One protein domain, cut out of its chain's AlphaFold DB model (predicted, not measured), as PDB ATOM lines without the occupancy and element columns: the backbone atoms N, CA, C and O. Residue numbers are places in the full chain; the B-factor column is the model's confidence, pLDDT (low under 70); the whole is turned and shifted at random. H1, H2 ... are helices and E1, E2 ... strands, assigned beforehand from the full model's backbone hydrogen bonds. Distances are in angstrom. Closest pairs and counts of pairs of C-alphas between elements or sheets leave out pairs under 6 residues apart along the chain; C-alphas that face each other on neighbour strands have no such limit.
ATOM      1  N   PHE A 140     186.786 175.402 164.126       95.25
ATOM      2  CA  PHE A 140     186.869 174.004 163.705       95.25
ATOM      3  C   PHE A 140     188.193 173.761 162.989       95.25
ATOM      4  O   PHE A 140     188.521 174.411 161.985       95.25
ATOM      5  N   VAL A 141     188.968 172.824 163.526       94.62
ATOM      6  CA  VAL A 141     190.250 172.390 162.970       94.62
ATOM      7  C   VAL A 141     190.035 171.057 162.272       94.62
ATOM      8  O   VAL A 141     189.390 170.171 162.817       94.62
ATOM      9  N   VAL A 142     190.544 170.937 161.051       93.31
ATOM     10  CA  VAL A 142     190.495 169.699 160.271       93.31
ATOM     11  C   VAL A 142     191.881 169.079 160.366       93.31
ATOM     12  O   VAL A 142     192.853 169.716 159.966       93.31
ATOM     13  N   ASP A 143     191.961 167.892 160.959       92.00
ATOM     14  CA  ASP A 143     193.184 167.117 161.156       92.00
ATOM     15  C   ASP A 143     192.985 165.742 160.509       92.00
ATOM     16  O   ASP A 143     192.128 164.973 160.944       92.00
ATOM     17  N   ASP A 144     193.778 165.420 159.486       87.62
ATOM     18  CA  ASP A 144     193.647 164.170 158.719       87.62
ATOM     19  C   ASP A 144     193.804 162.901 159.578       87.62
ATOM     20  O   ASP A 144     193.341 161.828 159.197       87.62
ATOM     21  N   THR A 145     194.446 163.002 160.747       89.81
ATOM     22  CA  THR A 145     194.670 161.874 161.663       89.81
ATOM     23  C   THR A 145     193.606 161.769 162.753       89.81
ATOM     24  O   THR A 145     193.243 160.663 163.159       89.81
ATOM     25  N   LYS A 146     193.102 162.905 163.248       91.38
ATOM     26  CA  LYS A 146     192.183 162.961 164.400       91.38
ATOM     27  C   LYS A 146     190.726 163.204 164.019       91.38
ATOM     28  O   LYS A 146     189.842 162.873 164.810       91.38
ATOM     29  N   GLY A 147     190.464 163.750 162.837       93.88
ATOM     30  CA  GLY A 147     189.144 164.203 162.416       93.88
ATOM     31  C   GLY A 147     188.963 165.715 162.546       93.88
ATOM     32  O   GLY A 147     189.907 166.504 162.563       93.88
ATOM     33  N   ILE A 148     187.706 166.126 162.657       96.06
ATOM     34  CA  ILE A 148     187.311 167.519 162.857       96.06
ATOM     35  C   ILE A 148     187.281 167.803 164.356       96.06
ATOM     36  O   ILE A 148     186.486 167.204 165.076       96.06
ATOM     37  N   ILE A 149     188.118 168.718 164.829       96.56
ATOM     38  CA  ILE A 149     188.279 169.065 166.244       96.56
ATOM     39  C   ILE A 149     187.597 170.405 166.525       96.56
ATOM     40  O   ILE A 149     187.812 171.385 165.803       96.56
ATOM     41  N   LEU A 150     186.792 170.450 167.586       96.69
ATOM     42  CA  LEU A 150     186.213 171.681 168.121       96.69
ATOM     43  C   LEU A 150     187.262 172.440 168.937       96.69
ATOM     44  O   LEU A 150     187.897 171.862 169.809       96.69
ATOM     45  N   ILE A 151     187.404 173.741 168.708       96.44
ATOM     46  CA  ILE A 151     188.255 174.631 169.502       96.44
ATOM     47  C   ILE A 151     187.400 175.781 170.024       96.44
ATOM     48  O   ILE A 151     186.791 176.503 169.238       96.44
ATOM     49  N   MET A 152     187.369 175.967 171.338       95.81
ATOM     50  CA  MET A 152     186.738 177.129 171.973       95.81
ATOM     51  C   MET A 152     187.793 178.185 172.322       95.81
ATOM     52  O   MET A 152     188.991 177.903 172.298       95.81
ATOM     53  N   ARG A 153     187.362 179.410 172.649       93.06
ATOM     54  CA  ARG A 153     188.268 180.467 173.139       93.06
ATOM     55  C   ARG A 153     188.855 180.149 174.516       93.06
ATOM     56  O   ARG A 153     189.987 180.533 174.790       93.06
ATOM     57  N   GLU A 154     188.098 179.436 175.344       92.81
ATOM     58  CA  GLU A 154     188.480 179.007 176.691       92.81
ATOM     59  C   GLU A 154     188.053 177.553 176.921       92.81
ATOM     60  O   GLU A 154     187.017 177.114 176.421       92.81
ATOM     61  N   ASP A 155     188.820 176.815 177.726       89.75
ATOM     62  CA  ASP A 155     188.596 175.383 177.990       89.75
ATOM     63  C   ASP A 155     187.333 175.091 178.819       89.75
ATOM     64  O   ASP A 155     186.838 173.963 178.850       89.75
ATOM     65  N   THR A 156     186.806 176.105 179.507       91.00
ATOM     66  CA  THR A 156     185.565 176.025 180.290       91.00
ATOM     67  C   THR A 156     184.317 176.102 179.415       91.00
ATOM     68  O   THR A 156     183.240 175.688 179.847       91.00
ATOM     69  N   LEU A 157     184.450 176.618 178.191       94.38
ATOM     70  CA  LEU A 157     183.353 176.748 177.249       94.38
ATOM     71  C   LEU A 157     183.106 175.429 176.523       94.38
ATOM     72  O   LEU A 157     184.002 174.616 176.286       94.38
ATOM     73  N   TYR A 158     181.858 175.240 176.129       94.12
ATOM     74  CA  TYR A 158     181.427 174.098 175.349       94.12
ATOM     75  C   TYR A 158     180.382 174.550 174.331       94.12
ATOM     76  O   TYR A 158     179.913 175.688 174.351       94.12
ATOM     77  N   LEU A 159     180.071 173.667 173.398       95.75
ATOM     78  CA  LEU A 159     179.085 173.882 172.352       95.75
ATOM     79  C   LEU A 159     177.933 172.899 172.569       95.75
ATOM     80  O   LEU A 159     178.174 171.789 173.043       95.75
ATOM     81  N   GLU A 160     176.703 173.290 172.252       95.75
ATOM     82  CA  GLU A 160     175.490 172.488 172.451       95.75
ATOM     83  C   GLU A 160     174.807 172.169 171.111       95.75
ATOM     84  O   GLU A 160     175.038 172.838 170.105       95.75
ATOM     85  N   ASN A 161     173.962 171.133 171.087       92.75
ATOM     86  CA  ASN A 161     173.115 170.755 169.944       92.75
ATOM     87  C   ASN A 161     173.870 170.628 168.606       92.75
ATOM     88  O   ASN A 161     173.389 171.056 167.554       92.75
ATOM     89  N   ILE A 162     175.061 170.028 168.635       95.25
ATOM     90  CA  ILE A 162     175.907 169.897 167.453       95.25
ATOM     91  C   ILE A 162     175.274 168.899 166.481       95.25
ATOM     92  O   ILE A 162     175.003 167.757 166.853       95.25
ATOM     93  N   LYS A 163     175.104 169.297 165.219       94.44
ATOM     94  CA  LYS A 163     174.743 168.404 164.112       94.44
ATOM     95  C   LYS A 163     175.805 168.482 163.025       94.44
ATOM     96  O   LYS A 163     176.137 169.567 162.551       94.44
ATOM     97  N   TYR A 164     176.343 167.329 162.648       95.12
ATOM     98  CA  TYR A 164     177.326 167.179 161.579       95.12
ATOM     99  C   TYR A 164     176.669 166.580 160.333       95.12
ATOM    100  O   TYR A 164     175.992 165.554 160.417       95.12
ATOM    101  N   TYR A 165     176.907 167.222 159.191       94.56
ATOM    102  CA  TYR A 165     176.399 166.849 157.877       94.56
ATOM    103  C   TYR A 165     177.582 166.577 156.949       94.56
ATOM    104  O   TYR A 165     178.343 167.491 156.631       94.56
ATOM    105  N   ASP A 166     177.722 165.334 156.500       90.50
ATOM    106  CA  ASP A 166     178.759 164.896 155.557       90.50
ATOM    107  C   ASP A 166     178.544 165.422 154.124       90.50
ATOM    108  O   ASP A 166     179.452 165.384 153.296       90.50
ATOM    109  N   SER A 167     177.346 165.924 153.822       85.94
ATOM    110  CA  SER A 167     176.964 166.493 152.533       85.94
ATOM    111  C   SER A 167     175.753 167.415 152.673       85.94
ATOM    112  O   SER A 167     174.928 167.264 153.573       85.94
ATOM    113  N   SER A 168     175.598 168.353 151.737       79.44
ATOM    114  CA  SER A 168     174.385 169.171 151.614       79.44
ATOM    115  C   SER A 168     173.197 168.394 151.046       79.44
ATOM    116  O   SER A 168     172.060 168.788 151.266       79.44
ATOM    117  N   ALA A 169     173.445 167.302 150.317       74.62
ATOM    118  CA  ALA A 169     172.401 166.523 149.648       74.62
ATOM    119  C   ALA A 169     171.697 165.518 150.574       74.62
ATOM    120  O   ALA A 169     170.632 165.010 150.234       74.62
ATOM    121  N   ASN A 170     172.295 165.197 151.727       71.50
ATOM    122  CA  ASN A 170     171.727 164.257 152.686       71.50
ATOM    123  C   ASN A 170     171.614 164.890 154.069       71.50
ATOM    124  O   ASN A 170     172.354 164.577 154.997       71.50
ATOM    125  N   THR A 171     170.631 165.770 154.233       72.56
ATOM    126  CA  THR A 171     170.394 166.389 155.539       72.56
ATOM    127  C   THR A 171     169.716 165.449 156.537       72.56
ATOM    128  O   THR A 171     169.634 165.790 157.719       72.56
ATOM    129  N   LYS A 172     169.185 164.297 156.101       70.75
ATOM    130  CA  LYS A 172     168.415 163.360 156.942       70.75
ATOM    131  C   LYS A 172     169.300 162.539 157.881       70.75
ATOM    132  O   LYS A 172     168.907 162.328 159.022       70.75
ATOM    133  N   ASN A 173     170.494 162.153 157.436       74.00
ATOM    134  CA  ASN A 173     171.413 161.310 158.203       74.00
ATOM    135  C   ASN A 173     172.545 162.143 158.818       74.00
ATOM    136  O   ASN A 173     173.708 161.968 158.469       74.00
ATOM    137  N   CYS A 174     172.213 163.074 159.715       84.31
ATOM    138  CA  CYS A 174     173.224 163.858 160.426       84.31
ATOM    139  C   CYS A 174     173.651 163.188 161.737       84.31
ATOM    140  O   CYS A 174     172.834 162.588 162.439       84.31
ATOM    141  N   ILE A 175     174.920 163.350 162.112       89.25
ATOM    142  CA  ILE A 175     175.410 162.915 163.424       89.25
ATOM    143  C   ILE A 175     175.079 164.010 164.437       89.25
ATOM    144  O   ILE A 175     175.596 165.123 164.332       89.25
ATOM    145  N   SER A 176     174.240 163.690 165.419       90.62
ATOM    146  CA  SER A 176     173.844 164.610 166.491       90.62
ATOM    147  C   SER A 176     174.650 164.354 167.765       90.62
ATOM    148  O   SER A 176     174.772 163.213 168.211       90.62
ATOM    149  N   LYS A 177     175.167 165.417 168.386       92.75
ATOM    150  CA  LYS A 177     175.820 165.386 169.701       92.75
ATOM    151  C   LYS A 177     175.219 166.452 170.605       92.75
ATOM    152  O   LYS A 177     175.016 167.586 170.186       92.75
ATOM    153  N   VAL A 178     174.944 166.079 171.854       91.12
ATOM    154  CA  VAL A 178     174.298 166.977 172.825       91.12
ATOM    155  C   VAL A 178     175.218 168.138 173.182       91.12
ATOM    156  O   VAL A 178     174.785 169.284 173.139       91.12
ATOM    157  N   SER A 179     176.479 167.846 173.493       94.69
ATOM    158  CA  SER A 179     177.485 168.857 173.785       94.69
ATOM    159  C   SER A 179     178.895 168.373 173.454       94.69
ATOM    160  O   SER A 179     179.134 167.167 173.356       94.69
ATOM    161  N   LEU A 180     179.811 169.321 173.248       95.44
ATOM    162  CA  LEU A 180     181.237 169.078 173.031       95.44
ATOM    163  C   LEU A 180     182.085 170.165 173.695       95.44
ATOM    164  O   LEU A 180     181.763 171.350 173.597       95.44
ATOM    165  N   LYS A 181     183.196 169.767 174.314       95.81
ATOM    166  CA  LYS A 181     184.223 170.667 174.855       95.81
ATOM    167  C   LYS A 181     185.329 170.944 173.838       95.81
ATOM    168  O   LYS A 181     185.487 170.237 172.841       95.81
ATOM    169  N   SER A 182     186.124 171.975 174.118       95.81
ATOM    170  CA  SER A 182     187.345 172.265 173.360       95.81
ATOM    171  C   SER A 182     188.275 171.042 173.319       95.81
ATOM    172  O   SER A 182     188.471 170.363 174.325       95.81
ATOM    173  N   GLY A 183     188.836 170.746 172.149       94.00
ATOM    174  CA  GLY A 183     189.705 169.597 171.889       94.00
ATOM    175  C   GLY A 183     188.977 168.296 171.531       94.00
ATOM    176  O   GLY A 183     189.625 167.353 171.076       94.00
ATOM    177  N   GLU A 184     187.653 168.222 171.682       95.88
ATOM    178  CA  GLU A 184     186.892 167.022 171.330       95.88
ATOM    179  C   GLU A 184     186.604 166.925 169.824       95.88
ATOM    180  O   GLU A 184     186.495 167.919 169.099       95.88
ATOM    181  N   VAL A 185     186.470 165.688 169.339       95.88
ATOM    182  CA  VAL A 185     186.255 165.390 167.918       95.88
ATOM    183  C   VAL A 185     184.768 165.476 167.579       95.88
ATOM    184  O   VAL A 185     183.951 164.756 168.155       95.88
ATOM    185  N   VAL A 186     184.405 166.296 166.595       95.00
ATOM    186  CA  VAL A 186     183.056 166.376 166.016       95.00
ATOM    187  C   VAL A 186     182.762 165.127 165.186       95.00
ATOM    188  O   VAL A 186     181.825 164.396 165.499       95.00
ATOM    189  N   SER A 187     183.597 164.837 164.188       93.31
ATOM    190  CA  SER A 187     183.517 163.632 163.354       93.31
ATOM    191  C   SER A 187     184.918 163.195 162.929       93.31
ATOM    192  O   SER A 187     185.801 164.034 162.759       93.31
ATOM    193  N   LYS A 188     185.121 161.884 162.772       92.31
ATOM    194  CA  LYS A 188     186.359 161.318 162.209       92.31
ATOM    195  C   LYS A 188     186.350 161.301 160.682       92.31
ATOM    196  O   LYS A 188     187.406 161.214 160.072       92.31
ATOM    197  N   GLU A 189     185.168 161.355 160.080       90.12
ATOM    198  CA  GLU A 189     185.007 161.375 158.632       90.12
ATOM    199  C   GLU A 189     185.159 162.806 158.116       90.12
ATOM    200  O   GLU A 189     184.530 163.725 158.642       90.12
ATOM    201  N   ILE A 190     186.013 162.989 157.106       90.00
ATOM    202  CA  ILE A 190     186.348 164.300 156.540       90.00
ATOM    203  C   ILE A 190     186.121 164.251 155.022       90.00
ATOM    204  O   ILE A 190     187.053 164.005 154.252       90.00
ATOM    205  N   PRO A 191     184.881 164.451 154.549       91.75
ATOM    206  CA  PRO A 191     184.619 164.570 153.124       91.75
ATOM    207  C   PRO A 191     185.169 165.903 152.595       91.75
ATOM    208  O   PRO A 191     185.505 166.822 153.349       91.75
ATOM    209  N   ARG A 192     185.227 166.044 151.264       90.31
ATOM    210  CA  ARG A 192     185.686 167.294 150.627       90.31
ATOM    211  C   ARG A 192     184.834 168.503 150.998       90.31
ATOM    212  O   ARG A 192     185.364 169.611 151.019       90.31
ATOM    213  N   SER A 193     183.547 168.300 151.259       92.94
ATOM    214  CA  SER A 193     182.672 169.352 151.752       92.94
ATOM    215  C   SER A 193     181.769 168.811 152.847       92.94
ATOM    216  O   SER A 193     181.160 167.768 152.647       92.94
ATOM    217  N   PHE A 194     181.659 169.522 153.964       94.69
ATOM    218  CA  PHE A 194     180.770 169.176 155.073       94.69
ATOM    219  C   PHE A 194     180.270 170.429 155.783       94.69
ATOM    220  O   PHE A 194     180.812 171.527 155.610       94.69
ATOM    221  N   TYR A 195     179.250 170.248 156.616       96.12
ATOM    222  CA  TYR A 195     178.620 171.329 157.359       96.12
ATOM    223  C   TYR A 195     178.409 170.937 158.816       96.12
ATOM    224  O   TYR A 195     178.186 169.771 159.141       96.12
ATOM    225  N   ILE A 196     178.476 171.923 159.704       96.50
ATOM    226  CA  ILE A 196     178.205 171.751 161.130       96.50
ATOM    227  C   ILE A 196     177.250 172.854 161.566       96.50
ATOM    228  O   ILE A 196     177.503 174.027 161.302       96.50
ATOM    229  N   THR A 197     176.179 172.487 162.261       96.31
ATOM    230  CA  THR A 197     175.348 173.436 163.011       96.31
ATOM    231  C   THR A 197     175.503 173.187 164.492       96.31
ATOM    232  O   THR A 197     175.703 172.041 164.894       96.31
ATOM    233  N   ALA A 198     175.390 174.231 165.299       96.12
ATOM    234  CA  ALA A 198     175.377 174.097 166.746       96.12
ATOM    235  C   ALA A 198     174.858 175.367 167.422       96.12
ATOM    236  O   ALA A 198     174.789 176.424 166.794       96.12
ATOM    237  N   THR A 199     174.601 175.277 168.720       95.75
ATOM    238  CA  THR A 199     174.200 176.400 169.564       95.75
ATOM    239  C   THR A 199     175.328 176.723 170.546       95.75
ATOM    240  O   THR A 199     175.871 175.842 171.215       95.75
ATOM    241  N   THR A 200     175.719 177.993 170.635       95.31
ATOM    242  CA  THR A 200     176.617 178.472 171.703       95.31
ATOM    243  C   THR A 200     175.895 178.453 173.054       95.31
ATOM    244  O   THR A 200     174.669 178.506 173.102       95.31
ATOM    245  N   ILE A 201     176.628 178.473 174.170       92.94
ATOM    246  CA  ILE A 201     176.011 178.489 175.515       92.94
ATOM    247  C   ILE A 201     175.152 179.731 175.805       92.94
ATOM    248  O   ILE A 201     174.361 179.734 176.742       92.94
ATOM    249  N   ILE A 202     175.291 180.791 175.004       92.69
ATOM    250  CA  ILE A 202     174.446 181.991 175.074       92.69
ATOM    251  C   ILE A 202     173.234 181.921 174.125       92.69
ATOM    252  O   ILE A 202     172.547 182.924 173.933       92.69
ATOM    253  N   GLY A 203     172.974 180.762 173.512       90.88
ATOM    254  CA  GLY A 203     171.822 180.522 172.640       90.88
ATOM    255  C   GLY A 203     171.981 181.012 171.196       90.88
ATOM    256  O   GLY A 203     170.992 181.076 170.471       90.88
ATOM    257  N   GLU A 204     173.184 181.399 170.759       93.94
ATOM    258  CA  GLU A 204     173.428 181.808 169.364       93.94
ATOM    259  C   GLU A 204     173.624 180.578 168.466       93.94
ATOM    260  O   GLU A 204     174.512 179.764 168.723       93.94
ATOM    261  N   GLU A 205     172.817 180.469 167.408       95.50
ATOM    262  CA  GLU A 205     172.938 179.427 166.385       95.50
ATOM    263  C   GLU A 205     174.101 179.729 165.436       95.50
ATOM    264  O   GLU A 205     174.218 180.834 164.897       95.50
ATOM    265  N   ILE A 206     174.932 178.723 165.180       95.94
ATOM    266  CA  ILE A 206     176.055 178.805 164.252       95.94
ATOM    267  C   ILE A 206     175.913 177.799 163.114       95.94
ATOM    268  O   ILE A 206     175.347 176.717 163.260       95.94
ATOM    269  N   LEU A 207     176.485 178.160 161.972       96.31
ATOM    270  CA  LEU A 207     176.582 177.330 160.787       96.31
ATOM    271  C   LEU A 207     178.005 177.440 160.236       96.31
ATOM    272  O   LEU A 207     178.454 178.504 159.808       96.31
ATOM    273  N   PHE A 208     178.712 176.320 160.253       96.12
ATOM    274  CA  PHE A 208     180.045 176.173 159.699       96.12
ATOM    275  C   PHE A 208     179.995 175.346 158.417       96.12
ATOM    276  O   PHE A 208     179.292 174.339 158.347       96.12
ATOM    277  N   GLY A 209     180.770 175.759 157.417       94.69
ATOM    278  CA  GLY A 209     181.026 174.987 156.210       94.69
ATOM    279  C   GLY A 209     182.509 174.795 155.976       94.69
ATOM    280  O   GLY A 209     183.285 175.749 156.053       94.69
ATOM    281  N   TYR A 210     182.871 173.575 155.603       93.75
ATOM    282  CA  TYR A 210     184.134 173.276 154.952       93.75
ATOM    283  C   TYR A 210     183.841 172.923 153.502       93.75
ATOM    284  O   TYR A 210     183.033 172.034 153.253       93.75
ATOM    285  N   LEU A 211     184.411 173.652 152.548       91.31
ATOM    286  CA  LEU A 211     184.131 173.495 151.125       91.31
ATOM    287  C   LEU A 211     185.421 173.189 150.368       91.31
ATOM    288  O   LEU A 211     186.458 173.823 150.577       91.31
ATOM    289  N   ASN A 212     185.332 172.233 149.445       88.50
ATOM    290  CA  ASN A 212     186.414 171.866 148.532       88.50
ATOM    291  C   ASN A 212     187.762 171.595 149.237       88.50
ATOM    292  O   ASN A 212     188.828 171.980 148.757       88.50
ATOM    293  N   GLY A 213     187.713 170.974 150.414       87.69
ATOM    294  CA  GLY A 213     188.887 170.520 151.150       87.69
ATOM    295  C   GLY A 213     189.781 171.628 151.706       87.69
ATOM    296  O   GLY A 213     190.900 171.320 152.099       87.69
ATOM    297  N   SER A 214     189.349 172.894 151.717       88.31
ATOM    298  CA  SER A 214     190.199 174.000 152.194       88.31
ATOM    299  C   SER A 214     189.443 175.249 152.646       88.31
ATOM    300  O   SER A 214     189.892 175.944 153.558       88.31
ATOM    301  N   ILE A 215     188.297 175.551 152.036       90.19
ATOM    302  CA  ILE A 215     187.569 176.797 152.276       90.19
ATOM    303  C   ILE A 215     186.733 176.646 153.543       90.19
ATOM    304  O   ILE A 215     185.866 175.779 153.619       90.19
ATOM    305  N   LYS A 216     186.964 177.513 154.527       91.75
ATOM    306  CA  LYS A 216     186.203 177.562 155.779       91.75
ATOM    307  C   LYS A 216     185.261 178.758 155.767       91.75
ATOM    308  O   LYS A 216     185.693 179.872 155.490       91.75
ATOM    309  N   ILE A 217     183.993 178.525 156.081       92.38
ATOM    310  CA  ILE A 217     182.967 179.566 156.174       92.38
ATOM    311  C   ILE A 217     182.303 179.460 157.539       92.38
ATOM    312  O   ILE A 217     181.798 178.404 157.911       92.38
ATOM    313  N   TYR A 218     182.294 180.569 158.269       93.94
ATOM    314  CA  TYR A 218     181.765 180.670 159.623       93.94
ATOM    315  C   TYR A 218     180.623 181.683 159.643       93.94
ATOM    316  O   TYR A 218     180.845 182.875 159.428       93.94
ATOM    317  N   LYS A 219     179.399 181.214 159.900       94.31
ATOM    318  CA  LYS A 219     178.212 182.064 160.023       94.31
ATOM    319  C   LYS A 219     177.540 181.898 161.378       94.31
ATOM    320  O   LYS A 219     177.465 180.788 161.897       94.31
ATOM    321  N   TYR A 220     177.014 182.987 161.920       94.69
ATOM    322  CA  TYR A 220     176.129 182.968 163.085       94.69
ATOM    323  C   TYR A 220     174.789 183.620 162.735       94.69
ATOM    324  O   TYR A 220     174.735 184.547 161.918       94.69
ATOM    325  N   LEU A 221     173.700 183.133 163.321       94.12
ATOM    326  CA  LEU A 221     172.373 183.705 163.137       94.12
ATOM    327  C   LEU A 221     172.216 184.923 164.051       94.12
ATOM    328  O   LEU A 221     172.377 184.840 165.267       94.12
ATOM    329  N   LYS A 222     171.876 186.079 163.477       92.19
ATOM    330  CA  LYS A 222     171.638 187.297 164.261       92.19
ATOM    331  C   LYS A 222     170.393 187.124 165.136       92.19
ATOM    332  O   LYS A 222     169.452 186.449 164.746       92.19
ATOM    333  N   SER A 223     170.317 187.826 166.269       84.50
ATOM    334  CA  SER A 223     169.225 187.667 167.253       84.50
ATOM    335  C   SER A 223     167.801 187.917 166.718       84.50
ATOM    336  O   SER A 223     166.839 187.455 167.316       84.50
ATOM    337  N   LYS A 224     167.646 188.655 165.611       83.25
ATOM    338  CA  LYS A 224     166.366 188.839 164.888       83.25
ATOM    339  C   LYS A 224     166.419 188.292 163.456       83.25
ATOM    340  O   LYS A 224     165.576 188.625 162.628       83.25
ATOM    341  N   GLY A 225     167.465 187.534 163.151       86.62
ATOM    342  CA  GLY A 225     167.673 186.907 161.862       86.62
ATOM    343  C   GLY A 225     166.735 185.723 161.689       86.62
ATOM    344  O   GLY A 225     166.354 185.053 162.645       86.62
ATOM    345  N   ASN A 226     166.368 185.462 160.445       89.31
ATOM    346  CA  ASN A 226     165.611 184.288 160.063       89.31
ATOM    347  C   ASN A 226     166.523 183.355 159.259       89.31
ATOM    348  O   ASN A 226     167.034 183.735 158.203       89.31
ATOM    349  N   ALA A 227     166.707 182.134 159.768       90.94
ATOM    350  CA  ALA A 227     167.620 181.158 159.192       90.94
ATOM    351  C   ALA A 227     167.266 180.776 157.744       90.94
ATOM    352  O   ALA A 227     168.179 180.502 156.969       90.94
ATOM    353  N   LEU A 228     165.990 180.843 157.330       88.25
ATOM    354  CA  LEU A 228     165.574 180.567 155.945       88.25
ATOM    355  C   LEU A 228     166.103 181.580 154.938       88.25
ATOM    356  O   LEU A 228     166.199 181.258 153.755       88.25
ATOM    357  N   TYR A 229     166.479 182.780 155.377       88.38
ATOM    358  CA  TYR A 229     167.031 183.783 154.483       88.38
ATOM    359  C   TYR A 229     168.556 183.647 154.379       88.38
ATOM    360  O   TYR A 229     169.226 183.511 155.401       88.38
ATOM    361  N   PRO A 230     169.124 183.715 153.166       86.75
ATOM    362  CA  PRO A 230     168.450 183.969 151.895       86.75
ATOM    363  C   PRO A 230     167.734 182.688 151.378       86.75
ATOM    364  O   PRO A 230     168.186 181.569 151.633       86.75
ATOM    365  N   GLY A 231     166.566 182.843 150.744       80.44
ATOM    366  CA  GLY A 231     165.686 181.719 150.365       80.44
ATOM    367  C   GLY A 231     166.020 181.111 148.995       80.44
ATOM    368  O   GLY A 231     166.795 181.691 148.243       80.44
ATOM    369  N   ILE A 232     165.366 180.000 148.617       71.44
ATOM    370  CA  ILE A 232     165.657 179.223 147.381       71.44
ATOM    371  C   ILE A 232     165.662 180.078 146.100       71.44
ATOM    372  O   ILE A 232     166.396 179.803 145.156       71.44
ATOM    373  N   LYS A 233     164.825 181.117 146.024       71.62
ATOM    374  CA  LYS A 233     164.719 181.970 144.825       71.62
ATOM    375  C   LYS A 233     165.639 183.189 144.852       71.62
ATOM    376  O   LYS A 233     165.785 183.859 143.837       71.62
ATOM    377  N   ASN A 234     166.221 183.515 146.003       72.62
ATOM    378  CA  ASN A 234     167.032 184.710 146.176       72.62
ATOM    379  C   ASN A 234     168.121 184.425 147.201       72.62
ATOM    380  O   ASN A 234     167.854 184.546 148.393       72.62
ATOM    381  N   HIS A 235     169.319 184.097 146.710       65.94
ATOM    382  CA  HIS A 235     170.516 183.809 147.508       65.94
ATOM    383  C   HIS A 235     171.343 185.055 147.839       65.94
ATOM    384  O   HIS A 235     172.385 184.928 148.472       65.94
ATOM    385  N   SER A 236     170.880 186.247 147.438       73.38
ATOM    386  CA  SER A 236     171.667 187.479 147.469       73.38
ATOM    387  C   SER A 236     172.372 187.698 148.804       73.38
ATOM    388  O   SER A 236     171.748 187.702 149.873       73.38
ATOM    389  N   TYR A 237     173.668 188.000 148.720       68.75
ATOM    390  CA  TYR A 237     174.485 188.382 149.869       68.75
ATOM    391  C   TYR A 237     173.860 189.512 150.714       68.75
ATOM    392  O   TYR A 237     173.974 189.517 151.940       68.75
ATOM    393  N   ILE A 238     173.138 190.453 150.092       75.94
ATOM    394  CA  ILE A 238     172.472 191.565 150.795       75.94
ATOM    395  C   ILE A 238     171.364 191.049 151.724       75.94
ATOM    396  O   ILE A 238     171.155 191.578 152.815       75.94
ATOM    397  N   VAL A 239     170.635 190.018 151.300       80.38
ATOM    398  CA  VAL A 239     169.585 189.390 152.112       80.38
ATOM    399  C   VAL A 239     170.215 188.522 153.198       80.38
ATOM    400  O   VAL A 239     169.765 188.547 154.347       80.38
ATOM    401  N   ALA A 240     171.286 187.807 152.856       81.00
ATOM    402  CA  ALA A 240     172.035 186.996 153.802       81.00
ATOM    403  C   ALA A 240     172.613 187.826 154.954       81.00
ATOM    404  O   ALA A 240     172.373 187.500 156.111       81.00
ATOM    405  N   SER A 241     173.295 188.937 154.662       83.38
ATOM    406  CA  SER A 241     173.976 189.775 155.661       83.38
ATOM    407  C   SER A 241     173.032 190.465 156.651       83.38
ATOM    408  O   SER A 241     173.455 190.882 157.730       83.38
ATOM    409  N   LYS A 242     171.733 190.558 156.343       89.69
ATOM    410  CA  LYS A 242     170.711 191.014 157.300       89.69
ATOM    411  C   LYS A 242     170.378 189.966 158.362       89.69
ATOM    412  O   LYS A 242     170.011 190.340 159.470       89.69
ATOM    413  N   ASN A 243     170.514 188.682 158.034       91.25
ATOM    414  CA  ASN A 243     170.087 187.567 158.883       91.25
ATOM    415  C   ASN A 243     171.267 186.831 159.521       91.25
ATOM    416  O   ASN A 243     171.177 186.412 160.671       91.25
ATOM    417  N   TRP A 244     172.381 186.739 158.804       92.12
ATOM    418  CA  TRP A 244     173.587 186.028 159.200       92.12
ATOM    419  C   TRP A 244     174.758 186.996 159.328       92.12
ATOM    420  O   TRP A 244     174.905 187.922 158.527       92.12
ATOM    421  N   GLY A 245     175.579 186.798 160.354       90.81
ATOM    422  CA  GLY A 245     176.871 187.456 160.501       90.81
ATOM    423  C   GLY A 245     178.026 186.500 160.227       90.81
ATOM    424  O   GLY A 245     177.848 185.283 160.215       90.81
ATOM    425  N   ASP A 246     179.196 187.070 159.975       90.06
ATOM    426  CA  ASP A 246     180.458 186.363 159.768       90.06
ATOM    427  C   ASP A 246     181.312 186.449 161.038       90.06
ATOM    428  O   ASP A 246     181.332 187.489 161.694       90.06
ATOM    429  N   TYR A 247     182.048 185.387 161.361       90.94
ATOM    430  CA  TYR A 247     183.035 185.382 162.449       90.94
ATOM    431  C   TYR A 247     184.290 184.610 162.025       90.94
ATOM    432  O   TYR A 247     184.276 183.943 161.000       90.94
ATOM    433  N   ASN A 248     185.405 184.744 162.748       83.69
ATOM    434  CA  ASN A 248     186.701 184.126 162.396       83.69
ATOM    435  C   ASN A 248     187.251 184.433 160.977       83.69
ATOM    436  O   ASN A 248     188.218 183.805 160.547       83.69
ATOM    437  N   ASN A 249     186.715 185.431 160.266       68.94
ATOM    438  CA  ASN A 249     187.135 185.806 158.908       68.94
ATOM    439  C   ASN A 249     188.109 186.998 158.933       68.94
ATOM    440  O   ASN A 249     187.783 188.094 158.486       68.94
ATOM    441  N   ILE A 250     189.307 186.800 159.492       57.16
ATOM    442  CA  ILE A 250     190.269 187.894 159.740       57.16
ATOM    443  C   ILE A 250     190.974 188.384 158.452       57.16
ATOM    444  O   ILE A 250     191.518 189.486 158.449       57.16
ATOM    445  N   SER A 251     190.949 187.636 157.339       46.38
ATOM    446  CA  SER A 251     191.826 187.935 156.187       46.38
ATOM    447  C   SER A 251     191.213 187.899 154.783       46.38
ATOM    448  O   SER A 251     191.906 188.275 153.839       46.38
ATOM    449  N   VAL A 252     189.949 187.504 154.596       50.97
ATOM    450  CA  VAL A 252     189.330 187.474 153.258       50.97
ATOM    451  C   VAL A 252     187.885 187.966 153.363       50.97
ATOM    452  O   VAL A 252     187.095 187.326 154.061       50.97
ATOM    453  N   PRO A 253     187.505 189.081 152.707       54.56
ATOM    454  CA  PRO A 253     186.097 189.395 152.522       54.56
ATOM    455  C   PRO A 253     185.473 188.203 151.805       54.56
ATOM    456  O   PRO A 253     185.915 187.859 150.709       54.56
ATOM    457  N   THR A 254     184.505 187.536 152.434       59.25
ATOM    458  CA  THR A 254     183.818 186.410 151.805       59.25
ATOM    459  C   THR A 254     183.266 186.898 150.473       59.25
ATOM    460  O   THR A 254     182.391 187.766 150.460       59.25
ATOM    461  N   ASP A 255     183.801 186.372 149.371       71.94
ATOM    462  CA  ASP A 255     183.304 186.651 148.028       71.94
ATOM    463  C   ASP A 255     181.773 186.503 148.051       71.94
ATOM    464  O   ASP A 255     181.240 185.519 148.583       71.94
ATOM    465  N   SER A 256     181.055 187.511 147.547       76.81
ATOM    466  CA  SER A 256     179.592 187.494 147.514       76.81
ATOM    467  C   SER A 256     179.075 186.231 146.830       76.81
ATOM    468  O   SER A 256     178.107 185.639 147.305       76.81
ATOM    469  N   THR A 257     179.774 185.753 145.797       83.62
ATOM    470  CA  THR A 257     179.442 184.519 145.082       83.62
ATOM    471  C   THR A 257     179.706 183.280 145.936       83.62
ATOM    472  O   THR A 257     178.883 182.368 145.963       83.62
ATOM    473  N   LEU A 258     180.797 183.244 146.708       85.62
ATOM    474  CA  LEU A 258     181.057 182.141 147.640       85.62
ATOM    475  C   LEU A 258     179.991 182.073 148.745       85.62
ATOM    476  O   LEU A 258     179.533 180.985 149.095       85.62
ATOM    477  N   SER A 259     179.563 183.228 149.263       84.69
ATOM    478  CA  SER A 259     178.451 183.297 150.218       84.69
ATOM    479  C   SER A 259     177.149 182.785 149.601       84.69
ATOM    480  O   SER A 259     176.430 182.025 150.243       84.69
ATOM    481  N   GLU A 260     176.847 183.167 148.360       87.31
ATOM    482  CA  GLU A 260     175.657 182.707 147.637       87.31
ATOM    483  C   GLU A 260     175.654 181.185 147.446       87.31
ATOM    484  O   GLU A 260     174.664 180.534 147.783       87.31
ATOM    485  N   ILE A 261     176.779 180.607 147.007       88.38
ATOM    486  CA  ILE A 261     176.961 179.150 146.880       88.38
ATOM    487  C   ILE A 261     176.764 178.464 148.234       88.38
ATOM    488  O   ILE A 261     176.065 177.454 148.335       88.38
ATOM    489  N   PHE A 262     177.353 179.018 149.294       91.00
ATOM    490  CA  PHE A 262     177.217 178.478 150.639       91.00
ATOM    491  C   PHE A 262     175.761 178.460 151.112       91.00
ATOM    492  O   PHE A 262     175.285 177.444 151.620       91.00
ATOM    493  N   PHE A 263     175.028 179.560 150.927       91.12
ATOM    494  CA  PHE A 263     173.628 179.629 151.336       91.12
ATOM    495  C   PHE A 263     172.708 178.766 150.473       91.12
ATOM    496  O   PHE A 263     171.739 178.229 151.011       91.12
ATOM    497  N   TYR A 264     173.017 178.588 149.188       88.88
ATOM    498  CA  TYR A 264     172.329 177.616 148.339       88.88
ATOM    499  C   TYR A 264     172.503 176.194 148.886       88.88
ATOM    500  O   TYR A 264     171.519 175.522 149.191       88.88
ATOM    501  N   ASN A 265     173.749 175.772 149.124       89.94
ATOM    502  CA  ASN A 265     174.053 174.421 149.602       89.94
ATOM    503  C   ASN A 265     173.492 174.129 150.998       89.94
ATOM    504  O   ASN A 265     173.220 172.983 151.336       89.94
ATOM    505  N   THR A 266     173.334 175.151 151.835       92.38
ATOM    506  CA  THR A 266     172.882 174.984 153.222       92.38
ATOM    507  C   THR A 266     171.387 175.221 153.399       92.38
ATOM    508  O   THR A 266     170.934 175.273 154.539       92.38
ATOM    509  N   TYR A 267     170.600 175.372 152.325       90.75
ATOM    510  CA  TYR A 267     169.168 175.682 152.437       90.75
ATOM    511  C   TYR A 267     168.410 174.680 153.319       90.75
ATOM    512  O   TYR A 267     167.811 175.089 154.309       90.75
ATOM    513  N   GLU A 268     168.503 173.379 153.032       89.00
ATOM    514  CA  GLU A 268     167.815 172.343 153.820       89.00
ATOM    515  C   GLU A 268     168.300 172.293 155.280       89.00
ATOM    516  O   GLU A 268     167.521 172.066 156.203       89.00
ATOM    517  N   ILE A 269     169.594 172.536 155.515       92.00
ATOM    518  CA  ILE A 269     170.164 172.591 156.868       92.00
ATOM    519  C   ILE A 269     169.565 173.777 157.634       92.00
ATOM    520  O   ILE A 269     169.107 173.633 158.766       92.00
ATOM    521  N   ARG A 270     169.524 174.954 157.003       92.38
ATOM    522  CA  ARG A 270     168.966 176.181 157.579       92.38
ATOM    523  C   ARG A 270     167.459 176.111 157.780       92.38
ATOM    524  O   ARG A 270     166.957 176.688 158.741       92.38
ATOM    525  N   GLU A 271     166.747 175.404 156.912       87.88
ATOM    526  CA  GLU A 271     165.328 175.108 157.088       87.88
ATOM    527  C   GLU A 271     165.096 174.313 158.370       87.88
ATOM    528  O   GLU A 271     164.227 174.679 159.154       87.88
ATOM    529  N   LYS A 272     165.942 173.322 158.677       85.62
ATOM    530  CA  LYS A 272     165.866 172.602 159.958       85.62
ATOM    531  C   LYS A 272     166.144 173.497 161.162       85.62
ATOM    532  O   LYS A 272     165.442 173.366 162.162       85.62
ATOM    533  N   ILE A 273     167.116 174.413 161.074       88.31
ATOM    534  CA  ILE A 273     167.348 175.423 162.127       88.31
ATOM    535  C   ILE A 273     166.078 176.260 162.311       88.31
ATOM    536  O   ILE A 273     165.555 176.353 163.416       88.31
ATOM    537  N   PHE A 274     165.540 176.817 161.222       86.75
ATOM    538  CA  PHE A 274     164.344 177.654 161.261       86.75
ATOM    539  C   PHE A 274     163.144 176.920 161.853       86.75
ATOM    540  O   PHE A 274     162.486 177.469 162.737       86.75
ATOM    541  N   LEU A 275     162.867 175.704 161.384       79.38
ATOM    542  CA  LEU A 275     161.775 174.886 161.890       79.38
ATOM    543  C   LEU A 275     161.982 174.636 163.380       79.38
ATOM    544  O   LEU A 275     161.107 174.979 164.157       79.38
ATOM    545  N   ASN A 276     163.152 174.176 163.820       77.44
ATOM    546  CA  ASN A 276     163.403 173.941 165.244       77.44
ATOM    547  C   ASN A 276     163.177 175.185 166.116       77.44
ATOM    548  O   ASN A 276     162.560 175.073 167.172       77.44
ATOM    549  N   THR A 277     163.603 176.370 165.671       74.25
ATOM    550  CA  THR A 277     163.375 177.619 166.417       74.25
ATOM    551  C   THR A 277     161.914 178.086 166.370       74.25
ATOM    552  O   THR A 277     161.465 178.778 167.281       74.25
ATOM    553  N   ASN A 278     161.156 177.742 165.322       79.88
ATOM    554  CA  ASN A 278     159.809 178.277 165.082       79.88
ATOM    555  C   ASN A 278     158.674 177.247 165.209       79.88
ATOM    556  O   ASN A 278     157.518 177.641 165.094       79.88
ATOM    557  N   LYS A 279     158.960 175.968 165.488       81.88
ATOM    558  CA  LYS A 279     157.967 174.878 165.578       81.88
ATOM    559  C   LYS A 279     156.799 175.226 166.498       81.88
ATOM    560  O   LYS A 279     155.646 175.051 166.136       81.88
TER     561      LYS A 279
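Overview. This is residues 140 to 279 of the 442 residues of an uncharacterized protein of Streptococcus mitis (UniProt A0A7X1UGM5). A twisted sheet of six strands stands between a small three-stranded sheet, partly face to face with it as a sandwich, and two helices, H2 and H3, over its other face. H1 and the long stretch of residues 222 to 236 lie at the end far from the small sheet. The printed part has 140 residues with nine named strands and three named helices, in the order E1 E2 E3 E4 E5 E6 E7 E8 H1 E9 H2 H3; the class is mixed. The large sheet runs E4 E3 E6 E7 E8 E9 and the small one E1 E2 E5, both antiparallel. The whole is compact, with a radius of gyration of the C-alphas of 14.2 A and spans of 39 by 32 by 31 A.

Along the chain. In the large sheet, E4 is residues 175 to 181, 16.4 A long; E3, 158 to 165, 19.6 A; E6, 194 to 200, 19.5 A; E7, 205 to 211, 19.8 A; E8, 215 to 221, 19.9 A; and E9, 244 to 246. The small sheet holds E1, residues 140 to 143, from C-alpha 140 at (186.869, 174.004, 163.705), E2, 147 to 151, and E5, 185 to 187. H1 is residues 237 to 243, H2 is 256 to 265, 14.4 A, and H3 is 267 to 278, 15.9 A, ending at C-alpha 278 at (159.809, 178.277, 165.082).

Arrangement. E6, E7 and E8 form a meander, each strand the antiparallel neighbour of the one before, with N 196 and O 208 at 2.9 A and N 209 and O 217 at 2.9 A. E3 bends by 71 degrees at residue 161; N 163 and O 197 of E3 and E6 are 2.8 A apart. The hairpin E3 and E4 has N 161 and O 178 at 2.9 A. The two sheets form a sandwich, two sheets face to face, their facing parts 8.7 A centre to centre. H3 is on the large sheet at a height of 10.1 A, over E6 and E7, along the strands at 11 degrees to E6 on the local plane. H2 is on the same face at 9.9 A, across the strands at 77 degrees to E7 on the local plane. H1 only grazes the sheet and touches H2, the closest C-alphas being those of Tyr 237 and Ser 256, 5.7 A. Every O i to N i+4 pair is within hydrogen-bond range in H2 and H3; H1 has 1 of 3, and 3 of 4 O i to N i+3 pairs.

Size, cuts and confidence. The C-alphas farthest apart are those of Thr 156 and Lys 233, 41.6 A. The printed part has no cut; its one long link is E8 to H1. The mean pLDDT of the printed part is 87.5, with residues 235, 237 and 249 to 254 under 70.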